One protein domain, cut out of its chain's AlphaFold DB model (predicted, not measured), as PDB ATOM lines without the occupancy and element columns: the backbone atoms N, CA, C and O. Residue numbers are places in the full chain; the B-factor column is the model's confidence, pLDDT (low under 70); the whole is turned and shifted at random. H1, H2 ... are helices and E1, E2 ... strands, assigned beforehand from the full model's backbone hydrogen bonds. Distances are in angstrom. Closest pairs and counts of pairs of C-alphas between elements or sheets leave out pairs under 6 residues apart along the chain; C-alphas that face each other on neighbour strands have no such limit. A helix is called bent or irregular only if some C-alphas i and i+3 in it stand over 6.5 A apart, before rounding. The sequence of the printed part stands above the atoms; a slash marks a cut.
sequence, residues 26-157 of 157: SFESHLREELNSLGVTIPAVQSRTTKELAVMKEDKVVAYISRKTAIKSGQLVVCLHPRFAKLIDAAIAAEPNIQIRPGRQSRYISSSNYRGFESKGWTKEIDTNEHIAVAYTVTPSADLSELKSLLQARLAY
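AT A GLANCE: This is residues 26 to 157 of the 157 residues of an uncharacterized protein of Alteromonas lipolytica (UniProt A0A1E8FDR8). One strongly twisted antiparallel sheet of six strands makes the core, with H2 and H4, which meet at a slant, packed together on it. H3 packs on E2 and E6, while H1 lies far out and only grazes the sheet. The 132 printed residues hold four named helices and six named strands in the order H1 E1 E2 E3 H2 E4 E5 H3 E6 H4, a mixed class. The sheet branches at E6, with E3 on one side of it and E4 and E5 on the other. The whole is compact, with a radius of gyration of the C-alphas of 13.8 A and spans of 37 by 37 by 31 A.

HOW THE PARTS SIT: H1, residues 26 to 36, is near E1, residues 52 to 57. E1, E2, residues 60 to 66, and E3, residues 76 to 80, form a meander, each strand the antiparallel neighbour of the one before; E1 and E2 are a hairpin, and so are E2 and E3. N 55 and O 63 are 2.8 A apart, N 64 and O 79 2.9 A. H2, residues 82 to 91, is on the sheet at a height of 8.7 A. E4, residues 98 to 101, and E5, residues 108 to 110, are edge strands. H3, residues 112 to 117, is on the sheet, and the closest C-alphas of H3 and E2, those of Gly 116 and Val 61, are 5.6 A apart. E6, residues 132 to 138, is the antiparallel neighbour of E3, E4 and E5 in staggered pairing: N 136 and O 78 are 2.8 A apart, N 99 and O 137 2.9 A, N 133 and O 109 2.8 A. H4, residues 145 to 155, is on the sheet and touches H2 at a steep tilt of 55 degrees, opposite ways, with the C-alphas of Ala 153 and Ile 88 closest at 6.0 A. Every O i to N i+4 pair is within hydrogen-bond range in H1 and H4, against 4 of 6 in H2 and 0 of 2 in H3, which has 1 of 3 O i to N i+3 pairs.

IN THESE COORDINATES: H1 begins at C-alpha 26, (97.131, 111.158, 88.445), and is 15.5 A long. E2 is 17.7 A long and E6 19.1 A. H2 and H3 are irregular: C-alphas 83 and 86 are 7.8 A apart, 113 and 116 8.1 A. H4 is 15.0 A long and ends at C-alpha 155, (77.044, 100.314, 100.092).

THE WHOLE: The C-alphas farthest apart, of Ser 26 and Lys 124, are 39.1 A apart. The printed part has no cut. The links H1 to E1 and H3 to E6 are long. Mean pLDDT of the printed part is 91.8, and no printed residue is under 70.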
ATOM      1  N   SER A  26      97.959 111.509  89.607       90.50
ATOM      2  CA  SER A  26      97.131 111.158  88.445       90.50
ATOM      3  C   SER A  26      96.197 109.976  88.718       90.50
ATOM      4  O   SER A  26      95.022 110.035  88.376       90.50
ATOM      5  N   PHE A  27      96.681 108.926  89.389       91.69
ATOM      6  CA  PHE A  27      95.844 107.780  89.753       91.69
ATOM      7  C   PHE A  27      94.884 108.116  90.901       91.69
ATOM      8  O   PHE A  27      93.770 107.613  90.942       91.69
ATOM      9  N   GLU A  28      95.278 108.997  91.823       92.81
ATOM     10  CA  GLU A  28      94.373 109.505  92.861       92.81
ATOM     11  C   GLU A  28      93.227 110.343  92.265       92.81
ATOM     12  O   GLU A  28      92.096 110.278  92.743       92.81
ATOM     13  N   SER A  29      93.510 111.104  91.205       92.69
ATOM     14  CA  SER A  29      92.497 111.842  90.440       92.69
ATOM     15  C   SER A  29      91.565 110.888  89.691       92.69
ATOM     16  O   SER A  29      90.352 111.032  89.800       92.69
ATOM     17  N   HIS A  30      92.120 109.852  89.052       93.31
ATOM     18  CA  HIS A  30      91.349 108.774  88.418       93.31
ATOM     19  C   HIS A  30      90.421 108.060  89.411       93.31
ATOM     20  O   HIS A  30      89.236 107.891  89.152       93.31
ATOM     21  N   LEU A  31      90.922 107.723  90.608       94.75
ATOM     22  CA  LEU A  31      90.111 107.153  91.692       94.75
ATOM     23  C   LEU A  31      88.926 108.053  92.062       94.75
ATOM     24  O   LEU A  31      87.827 107.554  92.288       94.75
ATOM     25  N   ARG A  32      89.135 109.373  92.152       95.31
ATOM     26  CA  ARG A  32      88.057 110.323  92.464       95.31
ATOM     27  C   ARG A  32      86.996 110.352  91.376       95.31
ATOM     28  O   ARG A  32      85.815 110.302  91.704       95.31
ATOM     29  N   GLU A  33      87.416 110.441  90.121       94.38
ATOM     30  CA  GLU A  33      86.521 110.498  88.967       94.38
ATOM     31  C   GLU A  33      85.677 109.223  88.855       94.38
ATOM     32  O   GLU A  33      84.447 109.282  88.872       94.38
ATOM     33  N   GLU A  34      86.332 108.064  88.857       94.88
ATOM     34  CA  GLU A  34      85.671 106.774  88.679       94.88
ATOM     35  C   GLU A  34      84.717 106.437  89.824       94.88
ATOM     36  O   GLU A  34      83.628 105.908  89.595       94.88
ATOM     37  N   LEU A  35      85.083 106.744  91.071       95.44
ATOM     38  CA  LEU A  35      84.239 106.423  92.223       95.44
ATOM     39  C   LEU A  35      83.088 107.413  92.421       95.44
ATOM     40  O   LEU A  35      82.070 107.040  93.007       95.44
ATOM     41  N   ASN A  36      83.179 108.619  91.859       94.25
ATOM     42  CA  ASN A  36      82.062 109.559  91.856       94.25
ATOM     43  C   ASN A  36      80.833 108.989  91.122       94.25
ATOM     44  O   ASN A  36      79.701 109.289  91.501       94.25
ATOM     45  N   SER A  37      81.032 108.091  90.148       91.81
ATOM     46  CA  SER A  37      79.940 107.375  89.466       91.81
ATOM     47  C   SER A  37      79.095 106.487  90.395       91.81
ATOM     48  O   SER A  37      77.930 106.226  90.106       91.81
ATOM     49  N   LEU A  38      79.636 106.073  91.549       94.12
ATOM     50  CA  LEU A  38      78.910 105.337  92.596       94.12
ATOM     51  C   LEU A  38      78.237 106.269  93.620       94.12
ATOM     52  O   LEU A  38      77.681 105.825  94.631       94.12
ATOM     53  N   GLY A  39      78.320 107.581  93.398       95.06
ATOM     54  CA  GLY A  39      77.863 108.602  94.329       95.06
ATOM     55  C   GLY A  39      78.637 108.598  95.646       95.06
ATOM     56  O   GLY A  39      78.045 108.933  96.674       95.06
ATOM     57  N   VAL A  40      79.905 108.172  95.636       97.00
ATOM     58  CA  VAL A  40      80.848 108.325  96.755       97.00
ATOM     59  C   VAL A  40      81.919 109.344  96.395       97.00
ATOM     60  O   VAL A  40      82.236 109.535  95.225       97.00
ATOM     61  N   THR A  41      82.517 109.980  97.394       96.69
ATOM     62  CA  THR A  41      83.567 110.981  97.184       96.69
ATOM     63  C   THR A  41      84.839 110.617  97.938       96.69
ATOM     64  O   THR A  41      84.802 109.986  98.993       96.69
ATOM     65  N   ILE A  42      85.993 111.017  97.402       95.81
ATOM     66  CA  ILE A  42      87.276 110.964  98.113       95.81
ATOM     67  C   ILE A  42      87.758 112.404  98.308       95.81
ATOM     68  O   ILE A  42      88.184 113.034  97.331       95.81
ATOM     69  N   PRO A  43      87.731 112.940  99.543       92.50
ATOM     70  CA  PRO A  43      88.235 114.275  99.822       92.50
ATOM     71  C   PRO A  43      89.697 114.453  99.389       92.50
ATOM     72  O   PRO A  43      90.486 113.501  99.330       92.50
ATOM     73  N   ALA A  44      90.080 115.693  99.092       88.31
ATOM     74  CA  ALA A  44      91.482 116.037  98.896       88.31
ATOM     75  C   ALA A  44      92.269 115.760 100.187       88.31
ATOM     76  O   ALA A  44      91.834 116.118 101.285       88.31
ATOM     77  N   VAL A  45      93.430 115.114 100.072       85.44
ATOM     78  CA  VAL A  45      94.314 114.927 101.226       85.44
ATOM     79  C   VAL A  45      95.068 116.220 101.514       85.44
ATOM     80  O   VAL A  45      95.617 116.845 100.616       85.44
ATOM     81  N   GLN A  46      95.134 116.607 102.787       80.19
ATOM     82  CA  GLN A  46      95.838 117.825 103.212       80.19
ATOM     83  C   GLN A  46      97.368 117.668 103.221       80.19
ATOM     84  O   GLN A  46      98.092 118.656 103.229       80.19
ATOM     85  N   SER A  47      97.869 116.428 103.240       87.75
ATOM     86  CA  SER A  47      99.299 116.123 103.296       87.75
ATOM     87  C   SER A  47      99.651 114.950 102.390       87.75
ATOM     88  O   SER A  47      98.950 113.933 102.357       87.75
ATOM     89  N   ARG A  48     100.806 115.038 101.719       87.06
ATOM     90  CA  ARG A  48     101.367 113.930 100.934       87.06
ATOM     91  C   ARG A  48     101.642 112.695 101.796       87.06
ATOM     92  O   ARG A  48     101.479 111.581 101.310       87.06
ATOM     93  N   THR A  49     101.968 112.881 103.077       86.50
ATOM     94  CA  THR A  49     102.278 111.792 104.020       86.50
ATOM     95  C   THR A  49     101.049 111.056 104.553       86.50
ATOM     96  O   THR A  49     101.203 110.029 105.222       86.50
ATOM     97  N   THR A  50      99.836 111.533 104.252       89.31
ATOM     98  CA  THR A  50      98.590 110.853 104.618       89.31
ATOM     99  C   THR A  50      98.584 109.445 104.038       89.31
ATOM    100  O   THR A  50      98.750 109.264 102.837       89.31
ATOM    101  N   LYS A  51      98.412 108.426 104.881       90.94
ATOM    102  CA  LYS A  51      98.549 107.023 104.458       90.94
ATOM    103  C   LYS A  51      97.303 106.439 103.820       90.94
ATOM    104  O   LYS A  51      97.427 105.455 103.109       90.94
ATOM    105  N   GLU A  52      96.142 107.039 104.035       93.31
ATOM    106  CA  GLU A  52      94.852 106.454 103.676       93.31
ATOM    107  C   GLU A  52      93.954 107.524 103.035       93.31
ATOM    108  O   GLU A  52      93.933 108.668 103.489       93.31
ATOM    109  N   LEU A  53      93.217 107.162 101.989       95.00
ATOM    110  CA  LEU A  53      92.134 107.967 101.417       95.00
ATOM    111  C   LEU A  53      90.829 107.545 102.077       95.00
ATOM    112  O   LEU A  53      90.488 106.367 102.028       95.00
ATOM    113  N   ALA A  54      90.095 108.481 102.672       95.81
ATOM    114  CA  ALA A  54      88.735 108.210 103.123       95.81
ATOM    115  C   ALA A  54      87.784 108.241 101.920       95.81
ATOM    116  O   ALA A  54      87.804 109.198 101.147       95.81
ATOM    117  N   VAL A  55      86.956 107.211 101.780       97.62
ATOM    118  CA  VAL A  55      85.852 107.160 100.816       97.62
ATOM    119  C   VAL A  55      84.567 107.470 101.574       97.62
ATOM    120  O   VAL A  55      84.255 106.801 102.563       97.62
ATOM    121  N   MET A  56      83.836 108.479 101.118       97.38
ATOM    122  CA  MET A  56      82.691 109.066 101.805       97.38
ATOM    123  C   MET A  56      81.391 108.814 101.038       97.38
ATOM    124  O   MET A  56      81.353 108.951  99.818       97.38
ATOM    125  N   LYS A  57      80.307 108.525 101.758       96.38
ATOM    126  CA  LYS A  57      78.923 108.569 101.268       96.38
ATOM    127  C   LYS A  57      78.113 109.384 102.268       96.38
ATOM    128  O   LYS A  57      78.061 108.983 103.426       96.38
ATOM    129  N   GLU A  58      77.520 110.500 101.840       92.44
ATOM    130  CA  GLU A  58      76.653 111.335 102.698       92.44
ATOM    131  C   GLU A  58      77.307 111.635 104.066       92.44
ATOM    132  O   GLU A  58      76.786 111.280 105.122       92.44
ATOM    133  N   ASP A  59      78.524 112.188 104.030       91.25
ATOM    134  CA  ASP A  59      79.351 112.533 105.201       91.25
ATOM    135  C   ASP A  59      79.792 111.368 106.107       91.25
ATOM    136  O   ASP A  59      80.470 111.578 107.115       91.25
ATOM    137  N   LYS A  60      79.517 110.119 105.724       94.31
ATOM    138  CA  LYS A  60      79.989 108.922 106.434       94.31
ATOM    139  C   LYS A  60      81.135 108.255 105.696       94.31
ATOM    140  O   LYS A  60      81.080 108.064 104.482       94.31
ATOM    141  N   VAL A  61      82.153 107.821 106.440       96.94
ATOM    142  CA  VAL A  61      83.228 107.002 105.872       96.94
ATOM    143  C   VAL A  61      82.696 105.595 105.600       96.94
ATOM    144  O   VAL A  61      82.274 104.886 106.515       96.94
ATOM    145  N   VAL A  62      82.751 105.163 104.343       97.31
ATOM    146  CA  VAL A  62      82.330 103.812 103.935       97.31
ATOM    147  C   VAL A  62      83.510 102.868 103.733       97.31
ATOM    148  O   VAL A  62      83.370 101.667 103.975       97.31
ATOM    149  N   ALA A  63      84.669 103.411 103.358       98.06
ATOM    150  CA  ALA A  63      85.908 102.674 103.152       98.06
ATOM    151  C   ALA A  63      87.132 103.575 103.371       98.06
ATOM    152  O   ALA A  63      87.043 104.801 103.284       98.06
ATOM    153  N   TYR A  64      88.288 102.955 103.585       97.38
ATOM    154  CA  TYR A  64      89.591 103.592 103.419       97.38
ATOM    155  C   TYR A  64      90.376 102.882 102.319       97.38
ATOM    156  O   TYR A  64      90.313 101.662 102.215       97.38
ATOM    157  N   ILE A  65      91.135 103.621 101.514       95.88
ATOM    158  CA  ILE A  65      92.060 103.051 100.526       95.88
ATOM    159  C   ILE A  65      93.486 103.405 100.938       95.88
ATOM    160  O   ILE A  65      93.826 104.586 101.050       95.88
ATOM    161  N   SER A  66      94.339 102.399 101.126       93.38
ATOM    162  CA  SER A  66      95.733 102.636 101.489       93.38
ATOM    163  C   SER A  66      96.484 103.265 100.333       93.38
ATOM    164  O   SER A  66      96.533 102.738  99.222       93.38
ATOM    165  N   ARG A  67      97.143 104.383 100.620       92.62
ATOM    166  CA  ARG A  67      97.916 105.143  99.644       92.62
ATOM    167  C   ARG A  67      99.302 104.585  99.395       92.62
ATOM    168  O   ARG A  67      99.991 105.086  98.521       92.62
ATOM    169  N   LYS A  68      99.747 103.600 100.169       89.00
ATOM    170  CA  LYS A  68     101.133 103.109 100.127       89.00
ATOM    171  C   LYS A  68     101.226 101.597  99.975       89.00
ATOM    172  O   LYS A  68     102.164 101.080  99.371       89.00
ATOM    173  N   THR A  69     100.287 100.870 100.564       81.81
ATOM    174  CA  THR A  69     100.400  99.418 100.690       81.81
ATOM    175  C   THR A  69      99.986  98.730  99.392       81.81
ATOM    176  O   THR A  69      98.980  99.097  98.801       81.81
ATOM    177  N   ALA A  70     100.755  97.721  98.964       75.62
ATOM    178  CA  ALA A  70     100.513  96.870  97.783       75.62
ATOM    179  C   ALA A  70     100.486  97.572  96.409       75.62
ATOM    180  O   ALA A  70     100.492  96.905  95.377       75.62
ATOM    181  N   ILE A  71     100.577  98.901  96.372       81.75
ATOM    182  CA  ILE A  71     100.410  99.668  95.138       81.75
ATOM    183  C   ILE A  71     101.549  99.507  94.125       81.75
ATOM    184  O   ILE A  71     101.314  99.508  92.919       81.75
ATOM    185  N   LYS A  72     102.780  99.263  94.597       77.69
ATOM    186  CA  LYS A  72     103.917  98.877  93.737       77.69
ATOM    187  C   LYS A  72     103.708  97.520  93.056       77.69
ATOM    188  O   LYS A  72     104.329  97.249  92.036       77.69
ATOM    189  N   SER A  73     102.851  96.675  93.624       83.00
ATOM    190  CA  SER A  73     102.483  95.367  93.080       83.00
ATOM    191  C   SER A  73     101.259  95.441  92.157       83.00
ATOM    192  O   SER A  73     100.765  94.392  91.750       83.00
ATOM    193  N   GLY A  74     100.775  96.651  91.843       85.44
ATOM    194  CA  GLY A  74      99.567  96.875  91.048       85.44
ATOM    195  C   GLY A  74      98.277  96.535  91.789       85.44
ATOM    196  O   GLY A  74      97.271  96.252  91.155       85.44
ATOM    197  N   GLN A  75      98.308  96.525  93.122       91.69
ATOM    198  CA  GLN A  75      97.164  96.175  93.956       91.69
ATOM    199  C   GLN A  75      96.803  97.319  94.899       91.69
ATOM    200  O   GLN A  75      97.673  98.014  95.422       91.69
ATOM    201  N   LEU A  76      95.515  97.489  95.159       93.50
ATOM    202  CA  LEU A  76      95.000  98.424  96.150       93.50
ATOM    203  C   LEU A  76      94.640  97.672  97.420       93.50
ATOM    204  O   LEU A  76      94.100  96.570  97.366       93.50
ATOM    205  N   VAL A  77      94.918  98.279  98.570       94.56
ATOM    206  CA  VAL A  77      94.388  97.793  99.845       94.56
ATOM    207  C   VAL A  77      93.197  98.653 100.214       94.56
ATOM    208  O   VAL A  77      93.347  99.860 100.391       94.56
ATOM    209  N   VAL A  78      92.036  98.024 100.331       96.50
ATOM    210  CA  VAL A  78      90.780  98.665 100.712       96.50
ATOM    211  C   VAL A  78      90.375  98.136 102.076       96.50
ATOM    212  O   VAL A  78      90.240  96.932 102.280       96.50
ATOM    213  N   CYS A  79      90.196  99.035 103.024       96.75
ATOM    214  CA  CYS A  79      89.858  98.726 104.398       96.75
ATOM    215  C   CYS A  79      88.400  99.094 104.638       96.75
ATOM    216  O   CYS A  79      87.994 100.230 104.394       96.75
ATOM    217  N   LEU A  80      87.619  98.140 105.131       97.38
ATOM    218  CA  LEU A  80      86.194  98.292 105.404       97.38
ATOM    219  C   LEU A  80      85.913  98.087 106.891       97.38
ATOM    220  O   LEU A  80      86.690  97.451 107.610       97.38
ATOM    221  N   HIS A  81      84.781  98.612 107.357       96.94
ATOM    222  CA  HIS A  81      84.371  98.404 108.740       96.94
ATOM    223  C   HIS A  81      84.111  96.900 108.987       96.94
ATOM    224  O   HIS A  81      83.358  96.276 108.237       96.94
ATOM    225  N   PRO A  82      84.636  96.320 110.085       95.25
ATOM    226  CA  PRO A  82      84.492  94.899 110.406       95.25
ATOM    227  C   PRO A  82      83.063  94.341 110.447       95.25
ATOM    228  O   PRO A  82      82.865  93.151 110.218       95.25
ATOM    229  N   ARG A  83      82.054  95.181 110.719       95.50
ATOM    230  CA  ARG A  83      80.653  94.772 110.860       95.50
ATOM    231  C   ARG A  83      80.081  94.160 109.581       95.50
ATOM    232  O   ARG A  83      79.168  93.351 109.657       95.50
ATOM    233  N   PHE A  84      80.642  94.518 108.425       95.00
ATOM    234  CA  PHE A  84      80.181  94.045 107.121       95.00
ATOM    235  C   PHE A  84      80.972  92.864 106.579       95.00
ATOM    236  O   PHE A  84      80.607  92.340 105.534       95.00
ATOM    237  N   ALA A  85      82.043  92.446 107.259       93.00
ATOM    238  CA  ALA A  85      83.020  91.520 106.695       93.00
ATOM    239  C   ALA A  85      82.359  90.251 106.143       93.00
ATOM    240  O   ALA A  85      82.530  89.936 104.976       93.00
ATOM    241  N   LYS A  86      81.508  89.589 106.938       92.81
ATOM    242  CA  LYS A  86      80.824  88.355 106.514       92.81
ATOM    243  C   LYS A  86      79.901  88.550 105.304       92.81
ATOM    244  O   LYS A  86      79.841  87.673 104.452       92.81
ATOM    245  N   LEU A  87      79.181  89.674 105.241       94.19
ATOM    246  CA  LEU A  87      78.253  89.973 104.143       94.19
ATOM    247  C   LEU A  87      79.016  90.269 102.850       94.19
ATOM    248  O   LEU A  87      78.663  89.770 101.786       94.19
ATOM    249  N   ILE A  88      80.093  91.045 102.961       95.25
ATOM    250  CA  ILE A  88      80.931  91.411 101.822       95.25
ATOM    251  C   ILE A  88      81.702  90.199 101.315       95.25
ATOM    252  O   ILE A  88      81.730  89.989 100.112       95.25
ATOM    253  N   ASP A  89      82.255  89.368 102.202       94.19
ATOM    254  CA  ASP A  89      82.951  88.134 101.817       94.19
ATOM    255  C   ASP A  89      82.060  87.220 100.974       94.19
ATOM    256  O   ASP A  89      82.521  86.660  99.984       94.19
ATOM    257  N   ALA A  90      80.784  87.090 101.348       92.56
ATOM    258  CA  ALA A  90      79.818  86.324 100.572       92.56
ATOM    259  C   ALA A  90      79.534  86.981  99.211       92.56
ATOM    260  O   ALA A  90      79.503  86.287  98.197       92.56
ATOM    261  N   ALA A  91      79.372  88.307  99.177       90.62
ATOM    262  CA  ALA A  91      79.096  89.056  97.951       90.62
ATOM    263  C   ALA A  91      80.259  89.024  96.943       90.62
ATOM    264  O   ALA A  91      80.022  89.024  95.740       90.62
ATOM    265  N   ILE A  92      81.504  88.974  97.424       91.50
ATOM    266  CA  ILE A  92      82.720  88.997  96.593       91.50
ATOM    267  C   ILE A  92      83.364  87.616  96.417       91.50
ATOM    268  O   ILE A  92      84.428  87.516  95.817       91.50
ATOM    269  N   ALA A  93      82.744  86.538  96.907       89.69
ATOM    270  CA  ALA A  93      83.318  85.189  96.850       89.69
ATOM    271  C   ALA A  93      83.633  84.715  95.417       89.69
ATOM    272  O   ALA A  93      84.538  83.905  95.222       89.69
ATOM    273  N   ALA A  94      82.889  85.217  94.427       85.12
ATOM    274  CA  ALA A  94      83.068  84.896  93.014       85.12
ATOM    275  C   ALA A  94      84.020  85.854  92.267       85.12
ATOM    276  O   ALA A  94      84.256  85.644  91.082       85.12
ATOM    277  N   GLU A  95      84.566  86.880  92.930       90.19
ATOM    278  CA  GLU A  95      85.401  87.921  92.317       90.19
ATOM    279  C   GLU A  95      86.899  87.589  92.486       90.19
ATOM    280  O   GLU A  95      87.495  87.925  93.513       90.19
ATOM    281  N   PRO A  96      87.568  86.947  91.504       86.88
ATOM    282  CA  PRO A  96      88.929  86.414  91.680       86.88
ATOM    283  C   PRO A  96      89.997  87.494  91.920       86.88
ATOM    284  O   PRO A  96      91.075  87.218  92.456       86.88
ATOM    285  N   ASN A  97      89.698  88.731  91.526       92.69
ATOM    286  CA  ASN A  97      90.580  89.888  91.632       92.69
ATOM    287  C   ASN A  97      90.422  90.644  92.966       92.69
ATOM    288  O   ASN A  97      91.142  91.623  93.200       92.69
ATOM    289  N   ILE A  98      89.531  90.181  93.851       94.31
ATOM    290  CA  ILE A  98      89.343  90.698  95.206       94.31
ATOM    291  C   ILE A  98      89.699  89.591  96.199       94.31
ATOM    292  O   ILE A  98      89.162  88.491  96.167       94.31
ATOM    293  N   GLN A  99      90.621  89.879  97.111       93.94
ATOM    294  CA  GLN A  99      91.114  88.901  98.078       93.94
ATOM    295  C   GLN A  99      91.043  89.461  99.490       93.94
ATOM    296  O   GLN A  99      91.429  90.603  99.735       93.94
ATOM    297  N   ILE A 100      90.614  88.644 100.451       92.94
ATOM    298  CA  ILE A 100      90.721  88.997 101.869       92.94
ATOM    299  C   ILE A 100      92.206  89.052 102.224       92.94
ATOM    300  O   ILE A 100      92.949  88.092 102.016       92.94
ATOM    301  N   ARG A 101      92.651  90.181 102.771       89.94
ATOM    302  CA  ARG A 101      94.040  90.363 103.178       89.94
ATOM    303  C   ARG A 101      94.195  89.982 104.651       89.94
ATOM    304  O   ARG A 101      93.634  90.673 105.503       89.94
ATOM    305  N   PRO A 102      94.998  88.963 104.989       82.50
ATOM    306  CA  PRO A 102      95.385  88.759 106.373       82.50
ATOM    307  C   PRO A 102      96.271  89.929 106.836       82.50
ATOM    308  O   PRO A 102      97.230  90.329 106.170       82.50
ATOM    309  N   GLY A 103      95.939  90.498 107.988       75.62
ATOM    310  CA  GLY A 103      96.886  91.192 108.851       75.62
ATOM    311  C   GLY A 103      97.950  90.232 109.398       75.62
ATOM    312  O   GLY A 103      97.950  89.039 109.099       75.62
ATOM    313  N   ARG A 104      98.888  90.750 110.207       74.00
ATOM    314  CA  ARG A 104     100.071  89.991 110.674       74.00
ATOM    315  C   ARG A 104      99.737  88.621 111.286       74.00
ATOM    316  O   ARG A 104     100.571  87.729 111.188       74.00
ATOM    317  N   GLN A 105      98.570  88.475 111.924       76.50
ATOM    318  CA  GLN A 105      98.133  87.240 112.598       76.50
ATOM    319  C   GLN A 105      96.614  86.970 112.521       76.50
ATOM    320  O   GLN A 105      96.150  85.946 113.005       76.50
ATOM    321  N   SER A 106      95.825  87.865 111.928       85.69
ATOM    322  CA  SER A 106      94.370  87.727 111.766       85.69
ATOM    323  C   SER A 106      93.935  88.513 110.533       85.69
ATOM    324  O   SER A 106      94.738  89.247 109.975       85.69
ATOM    325  N   ARG A 107      92.678  88.428 110.095       89.06
ATOM    326  CA  ARG A 107      92.176  89.255 108.973       89.06
ATOM    327  C   ARG A 107      91.963  90.736 109.313       89.06
ATOM    328  O   ARG A 107      91.637  91.530 108.429       89.06
ATOM    329  N   TYR A 108      92.082  91.093 110.588       93.06
ATOM    330  CA  TYR A 108      91.826  92.439 111.077       93.06
ATOM    331  C   TYR A 108      93.124  93.227 111.162       93.06
ATOM    332  O   TYR A 108      94.197  92.695 111.453       93.06
ATOM    333  N   ILE A 109      93.012  94.524 110.919       92.50
ATOM    334  CA  ILE A 109      94.109  95.472 111.044       92.50
ATOM    335  C   ILE A 109      93.682  96.626 111.941       92.50
ATOM    336  O   ILE A 109      92.533  97.065 111.899       92.50
ATOM    337  N   SER A 110      94.614  97.126 112.741       92.12
ATOM    338  CA  SER A 110      94.416  98.292 113.590       92.12
ATOM    339  C   SER A 110      95.172  99.502 113.050       92.12
ATOM    340  O   SER A 110      96.287  99.383 112.539       92.12
ATOM    341  N   SER A 111      94.534 100.671 113.109       91.75
ATOM    342  CA  SER A 111      95.186 101.953 112.855       91.75
ATOM    343  C   SER A 111      94.378 103.109 113.431       91.75
ATOM    344  O   SER A 111      93.167 103.205 113.235       91.75
ATOM    345  N   SER A 112      95.057 104.072 114.047       91.81
ATOM    346  CA  SER A 112      94.490 105.384 114.396       91.81
ATOM    347  C   SER A 112      93.901 106.154 113.200       91.81
ATOM    348  O   SER A 112      93.027 106.998 113.395       91.81
ATOM    349  N   ASN A 113      94.303 105.846 111.961       91.56
ATOM    350  CA  ASN A 113      93.759 106.495 110.762       91.56
ATOM    351  C   ASN A 113      92.303 106.109 110.465       91.56
ATOM    352  O   ASN A 113      91.599 106.873 109.808       91.56
ATOM    353  N   TYR A 114      91.820 104.971 110.976       93.88
ATOM    354  CA  TYR A 114      90.461 104.481 110.715       93.88
ATOM    355  C   TYR A 114      89.409 105.079 111.656       93.88
ATOM    356  O   TYR A 114      88.387 104.458 111.942       93.88
ATOM    357  N   ARG A 115      89.644 106.302 112.146       92.69
ATOM    358  CA  ARG A 115      88.788 106.973 113.135       92.69
ATOM    359  C   ARG A 115      87.325 107.090 112.727       92.69
ATOM    360  O   ARG A 115      86.458 106.928 113.573       92.69
ATOM    361  N   GLY A 116      87.057 107.287 111.437       92.81
ATOM    362  CA  GLY A 116      85.697 107.403 110.910       92.81
ATOM    363  C   GLY A 116      84.905 106.096 110.916       92.81
ATOM    364  O   GLY A 116      83.723 106.119 110.600       92.81
ATOM    365  N   PHE A 117      85.528 104.965 111.268       96.06
ATOM    366  CA  PHE A 117      84.809 103.717 111.531       96.06
ATOM    367  C   PHE A 117      84.341 103.575 112.978       96.06
ATOM    368  O   PHE A 117      83.482 102.739 113.215       96.06
ATOM    369  N   GLU A 118      84.908 104.315 113.940       94.25
ATOM    370  CA  GLU A 118      84.531 104.215 115.366       94.25
ATOM    371  C   GLU A 118      84.572 102.776 115.933       94.25
ATOM    372  O   GLU A 118      83.877 102.418 116.875       94.25
ATOM    373  N   SER A 119      85.447 101.932 115.387       94.81
ATOM    374  CA  SER A 119      85.448 100.476 115.587       94.81
ATOM    375  C   SER A 119      86.442  99.968 116.643       94.81
ATOM    376  O   SER A 119      86.928  98.835 116.555       94.81
ATOM    377  N   LYS A 120      86.806 100.797 117.627       94.44
ATOM    378  CA  LYS A 120      87.703 100.371 118.716       94.44
ATOM    379  C   LYS A 120      87.061  99.227 119.504       94.44
ATOM    380  O   LYS A 120      85.872  99.281 119.797       94.44
ATOM    381  N   GLY A 121      87.837  98.195 119.838       90.06
ATOM    382  CA  GLY A 121      87.343  97.045 120.610       90.06
ATOM    383  C   GLY A 121      86.314  96.164 119.887       90.06
ATOM    384  O   GLY A 121      85.682  95.327 120.525       90.06
ATOM    385  N   TRP A 122      86.133  96.320 118.570       91.88
ATOM    386  CA  TRP A 122      85.114  95.581 117.814       91.88
ATOM    387  C   TRP A 122      85.322  94.058 117.804       91.88
ATOM    388  O   TRP A 122      84.363  93.293 117.730       91.88
ATOM    389  N   THR A 123      86.572  93.598 117.844       89.62
ATOM    390  CA  THR A 123      86.917  92.172 117.835       89.62
ATOM    391  C   THR A 123      87.964  91.870 118.897       89.62
ATOM    392  O   THR A 123      88.779  92.725 119.227       89.62
ATOM    393  N   LYS A 124      87.949  90.630 119.396       88.25
ATOM    394  CA  LYS A 124      88.960  90.087 120.315       88.25
ATOM    395  C   LYS A 124      90.142  89.439 119.584       88.25
ATOM    396  O   LYS A 124      91.090  89.017 120.230       88.25
ATOM    397  N   GLU A 125      90.087  89.330 118.253       88.25
ATOM    398  CA  GLU A 125      91.151  88.710 117.443       88.25
ATOM    399  C   GLU A 125      92.433  89.548 117.371       88.25
ATOM    400  O   GLU A 125      93.485  89.032 117.002       88.25
ATOM    401  N   ILE A 126      92.351  90.841 117.697       88.00
ATOM    402  CA  ILE A 126      93.509  91.717 117.866       88.00
ATOM    403  C   ILE A 126      93.326  92.535 119.144       88.00
ATOM    404  O   ILE A 126      92.257  93.094 119.369       88.00
ATOM    405  N   ASP A 127      94.370  92.610 119.966       89.38
ATOM    406  CA  ASP A 127      94.385  93.435 121.174       89.38
ATOM    407  C   ASP A 127      94.993  94.808 120.854       89.38
ATOM    408  O   ASP A 127      96.173  94.924 120.511       89.38
ATOM    409  N   THR A 128      94.162  95.851 120.847       90.19
ATOM    410  CA  THR A 128      94.565  97.203 120.440       90.19
ATOM    411  C   THR A 128      93.583  98.276 120.913       90.19
ATOM    412  O   THR A 128      92.371  98.077 120.927       90.19
ATOM    413  N   ASN A 129      94.115  99.463 121.218       91.12
ATOM    414  CA  ASN A 129      93.339 100.669 121.540       91.12
ATOM    415  C   ASN A 129      93.053 101.558 120.309       91.12
ATOM    416  O   ASN A 129      92.566 102.690 120.435       91.12
ATOM    417  N   GLU A 130      93.385 101.075 119.111       94.38
ATOM    418  CA  GLU A 130      93.145 101.756 117.839       94.38
ATOM    419  C   GLU A 130      91.853 101.284 117.155       94.38
ATOM    420  O   GLU A 130      91.210 100.317 117.561       94.38
ATOM    421  N   HIS A 131      91.456 101.996 116.099       95.25
ATOM    422  CA  HIS A 131      90.308 101.614 115.283       95.25
ATOM    423  C   HIS A 131      90.648 100.396 114.427       95.25
ATOM    424  O   HIS A 131      91.768 100.272 113.924       95.25
ATOM    425  N   ILE A 132      89.669  99.514 114.249       95.00
ATOM    426  CA  ILE A 132      89.844  98.214 113.606       95.00
ATOM    427  C   ILE A 132      89.170  98.209 112.231       95.00
ATOM    428  O   ILE A 132      88.036  98.665 112.077       95.00
ATOM    429  N   ALA A 133      89.841  97.649 111.233       95.56
ATOM    430  CA  ALA A 133      89.302  97.425 109.899       95.56
ATOM    431  C   ALA A 133      89.535  95.983 109.436       95.56
ATOM    432  O   ALA A 133      90.395  95.276 109.962       95.56
ATOM    433  N   VAL A 134      88.773  95.559 108.430       95.69
ATOM    434  CA  VAL A 134      89.076  94.367 107.629       95.69
ATOM    435  C   VAL A 134      89.636  94.833 106.298       95.69
ATOM    436  O   VAL A 134      89.056  95.712 105.659       95.69
ATOM    437  N   ALA A 135      90.773  94.271 105.901       94.56
ATOM    438  CA  ALA A 135      91.460  94.658 104.680       94.56
ATOM    439  C   ALA A 135      91.167  93.681 103.540       94.56
ATOM    440  O   ALA A 135      91.212  92.462 103.707       94.56
ATOM    441  N   TYR A 136      90.946  94.239 102.361       95.25
ATOM    442  CA  TYR A 136      90.828  93.538 101.094       95.25
ATOM    443  C   TYR A 136      91.944  94.022 100.176       95.25
ATOM    444  O   TYR A 136      92.309  95.198 100.187       95.25
ATOM    445  N   THR A 137      92.517  93.114  99.396       94.69
ATOM    446  CA  THR A 137      93.427  93.444  98.302       94.69
ATOM    447  C   THR A 137      92.640  93.361  97.005       94.69
ATOM    448  O   THR A 137      92.039  92.329  96.722       94.69
ATOM    449  N   VAL A 138      92.643  94.440  96.235       94.75
ATOM    450  CA  VAL A 138      91.967  94.546  94.941       94.75
ATOM    451  C   VAL A 138      93.032  94.672  93.865       94.75
ATOM    452  O   VAL A 138      93.941  95.493  93.997       94.75
ATOM    453  N   THR A 139      92.937  93.876  92.809       92.44
ATOM    454  CA  THR A 139      93.730  94.067  91.589       92.44
ATOM    455  C   THR A 139      92.845  94.803  90.585       92.44
ATOM    456  O   THR A 139      92.010  94.152  89.970       92.44
ATOM    457  N   PRO A 140      92.943  96.141  90.477       87.62
ATOM    458  CA  PRO A 140      91.994  96.907  89.684       87.62
ATOM    459  C   PRO A 140      92.269  96.781  88.181       87.62
ATOM    460  O   PRO A 140      93.416  96.906  87.735       87.62
ATOM    461  N   SER A 141      91.202  96.631  87.403       89.69
ATOM    462  CA  SER A 141      91.160  96.948  85.976       89.69
ATOM    463  C   SER A 141      91.319  98.460  85.722       89.69
ATOM    464  O   SER A 141      91.326  99.271  86.650       89.69
ATOM    465  N   ALA A 142      91.453  98.874  84.457       86.31
ATOM    466  CA  ALA A 142      91.616 100.289  84.101       86.31
ATOM    467  C   ALA A 142      90.420 101.163  84.533       86.31
ATOM    468  O   ALA A 142      90.612 102.278  85.014       86.31
ATOM    469  N   ASP A 143      89.204 100.633  84.426       89.25
ATOM    470  CA  ASP A 143      87.938 101.249  84.845       89.25
ATOM    471  C   ASP A 143      87.603 101.003  86.329       89.25
ATOM    472  O   ASP A 143      86.514 101.353  86.794       89.25
ATOM    473  N   LEU A 144      88.535 100.404  87.081       93.06
ATOM    474  CA  LEU A 144      88.418 100.103  88.508       93.06
ATOM    475  C   LEU A 144      87.195  99.234  88.853       93.06
ATOM    476  O   LEU A 144      86.612  99.395  89.930       93.06
ATOM    477  N   SER A 145      86.805  98.327  87.956       92.50
ATOM    478  CA  SER A 145      85.581  97.527  88.075       92.50
ATOM    479  C   SER A 145      85.508  96.761  89.401       92.50
ATOM    480  O   SER A 145      84.513  96.848  90.111       92.50
ATOM    481  N   GLU A 146      86.600  96.134  89.833       94.38
ATOM    482  CA  GLU A 146      86.641  95.347  91.066       94.38
ATOM    483  C   GLU A 146      86.580  96.203  92.330       94.38
ATOM    484  O   GLU A 146      85.971  95.826  93.332       94.38
ATOM    485  N   LEU A 147      87.196  97.387  92.289       95.56
ATOM    486  CA  LEU A 147      87.078  98.352  93.377       95.56
ATOM    487  C   LEU A 147      85.631  98.838  93.486       95.56
ATOM    488  O   LEU A 147      85.103  98.947  94.595       95.56
ATOM    489  N   LYS A 148      84.987  99.102  92.345       95.81
ATOM    490  CA  LYS A 148      83.580  99.491  92.291       95.81
ATOM    491  C   LYS A 148      82.680  98.380  92.826       95.81
ATOM    492  O   LYS A 148      81.871  98.677  93.701       95.81
ATOM    493  N   SER A 149      82.868  97.126  92.410       94.94
ATOM    494  CA  SER A 149      82.114  95.970  92.921       94.94
ATOM    495  C   SER A 149      82.244  95.829  94.439       94.94
ATOM    496  O   SER A 149      81.240  95.697  95.139       94.94
ATOM    497  N   LEU A 150      83.463  95.950  94.983       96.62
ATOM    498  CA  LEU A 150      83.686  95.904  96.432       96.62
ATOM    499  C   LEU A 150      82.944  97.031  97.167       96.62
ATOM    500  O   LEU A 150      82.327  96.804  98.211       96.62
ATOM    501  N   LEU A 151      83.008  98.256  96.641       96.94
ATOM    502  CA  LEU A 151      82.349  99.411  97.246       96.94
ATOM    503  C   LEU A 151      80.826  99.344  97.106       96.94
ATOM    504  O   LEU A 151      80.129  99.693  98.052       96.94
ATOM    505  N   GLN A 152      80.296  98.851  95.990       95.25
ATOM    506  CA  GLN A 152      78.863  98.604  95.814       95.25
ATOM    507  C   GLN A 152      78.357  97.556  96.807       95.25
ATOM    508  O   GLN A 152      77.371  97.808  97.499       95.25
ATOM    509  N   ALA A 153      79.070  96.433  96.955       94.81
ATOM    510  CA  ALA A 153      78.757  95.425  97.963       94.81
ATOM    511  C   ALA A 153      78.764  96.031  99.371       94.81
ATOM    512  O   ALA A 153      77.876  95.755 100.172       94.81
ATOM    513  N   ARG A 154      79.723  96.917  99.669       95.38
ATOM    514  CA  ARG A 154      79.734  97.668 100.926       95.38
ATOM    515  C   ARG A 154      78.518  98.586 101.056       95.38
ATOM    516  O   ARG A 154      77.954  98.625 102.136       95.38
ATOM    517  N   LEU A 155      78.142  99.339 100.030       94.81
ATOM    518  CA  LEU A 155      77.044 100.314 100.092       94.81
ATOM    519  C   LEU A 155      75.656  99.667 100.198       94.81
ATOM    520  O   LEU A 155      74.728 100.321 100.662       94.81
ATOM    521  N   ALA A 156      75.518  98.403  99.798       92.69
ATOM    522  CA  ALA A 156      74.270  97.651  99.904       92.69
ATOM    523  C   ALA A 156      73.895  97.252 101.349       92.69
ATOM    524  O   ALA A 156      72.749  96.867 101.584       92.69
ATOM    525  N   TYR A 157      74.832  97.339 102.304       83.38
ATOM    526  CA  TYR A 157      74.666  96.892 103.696       83.38
ATOM    527  C   TYR A 157      75.039  97.986 104.708       83.38
ATOM    528  O   TYR A 157      74.439  98.021 105.806       83.38
TER     529      TYR A 157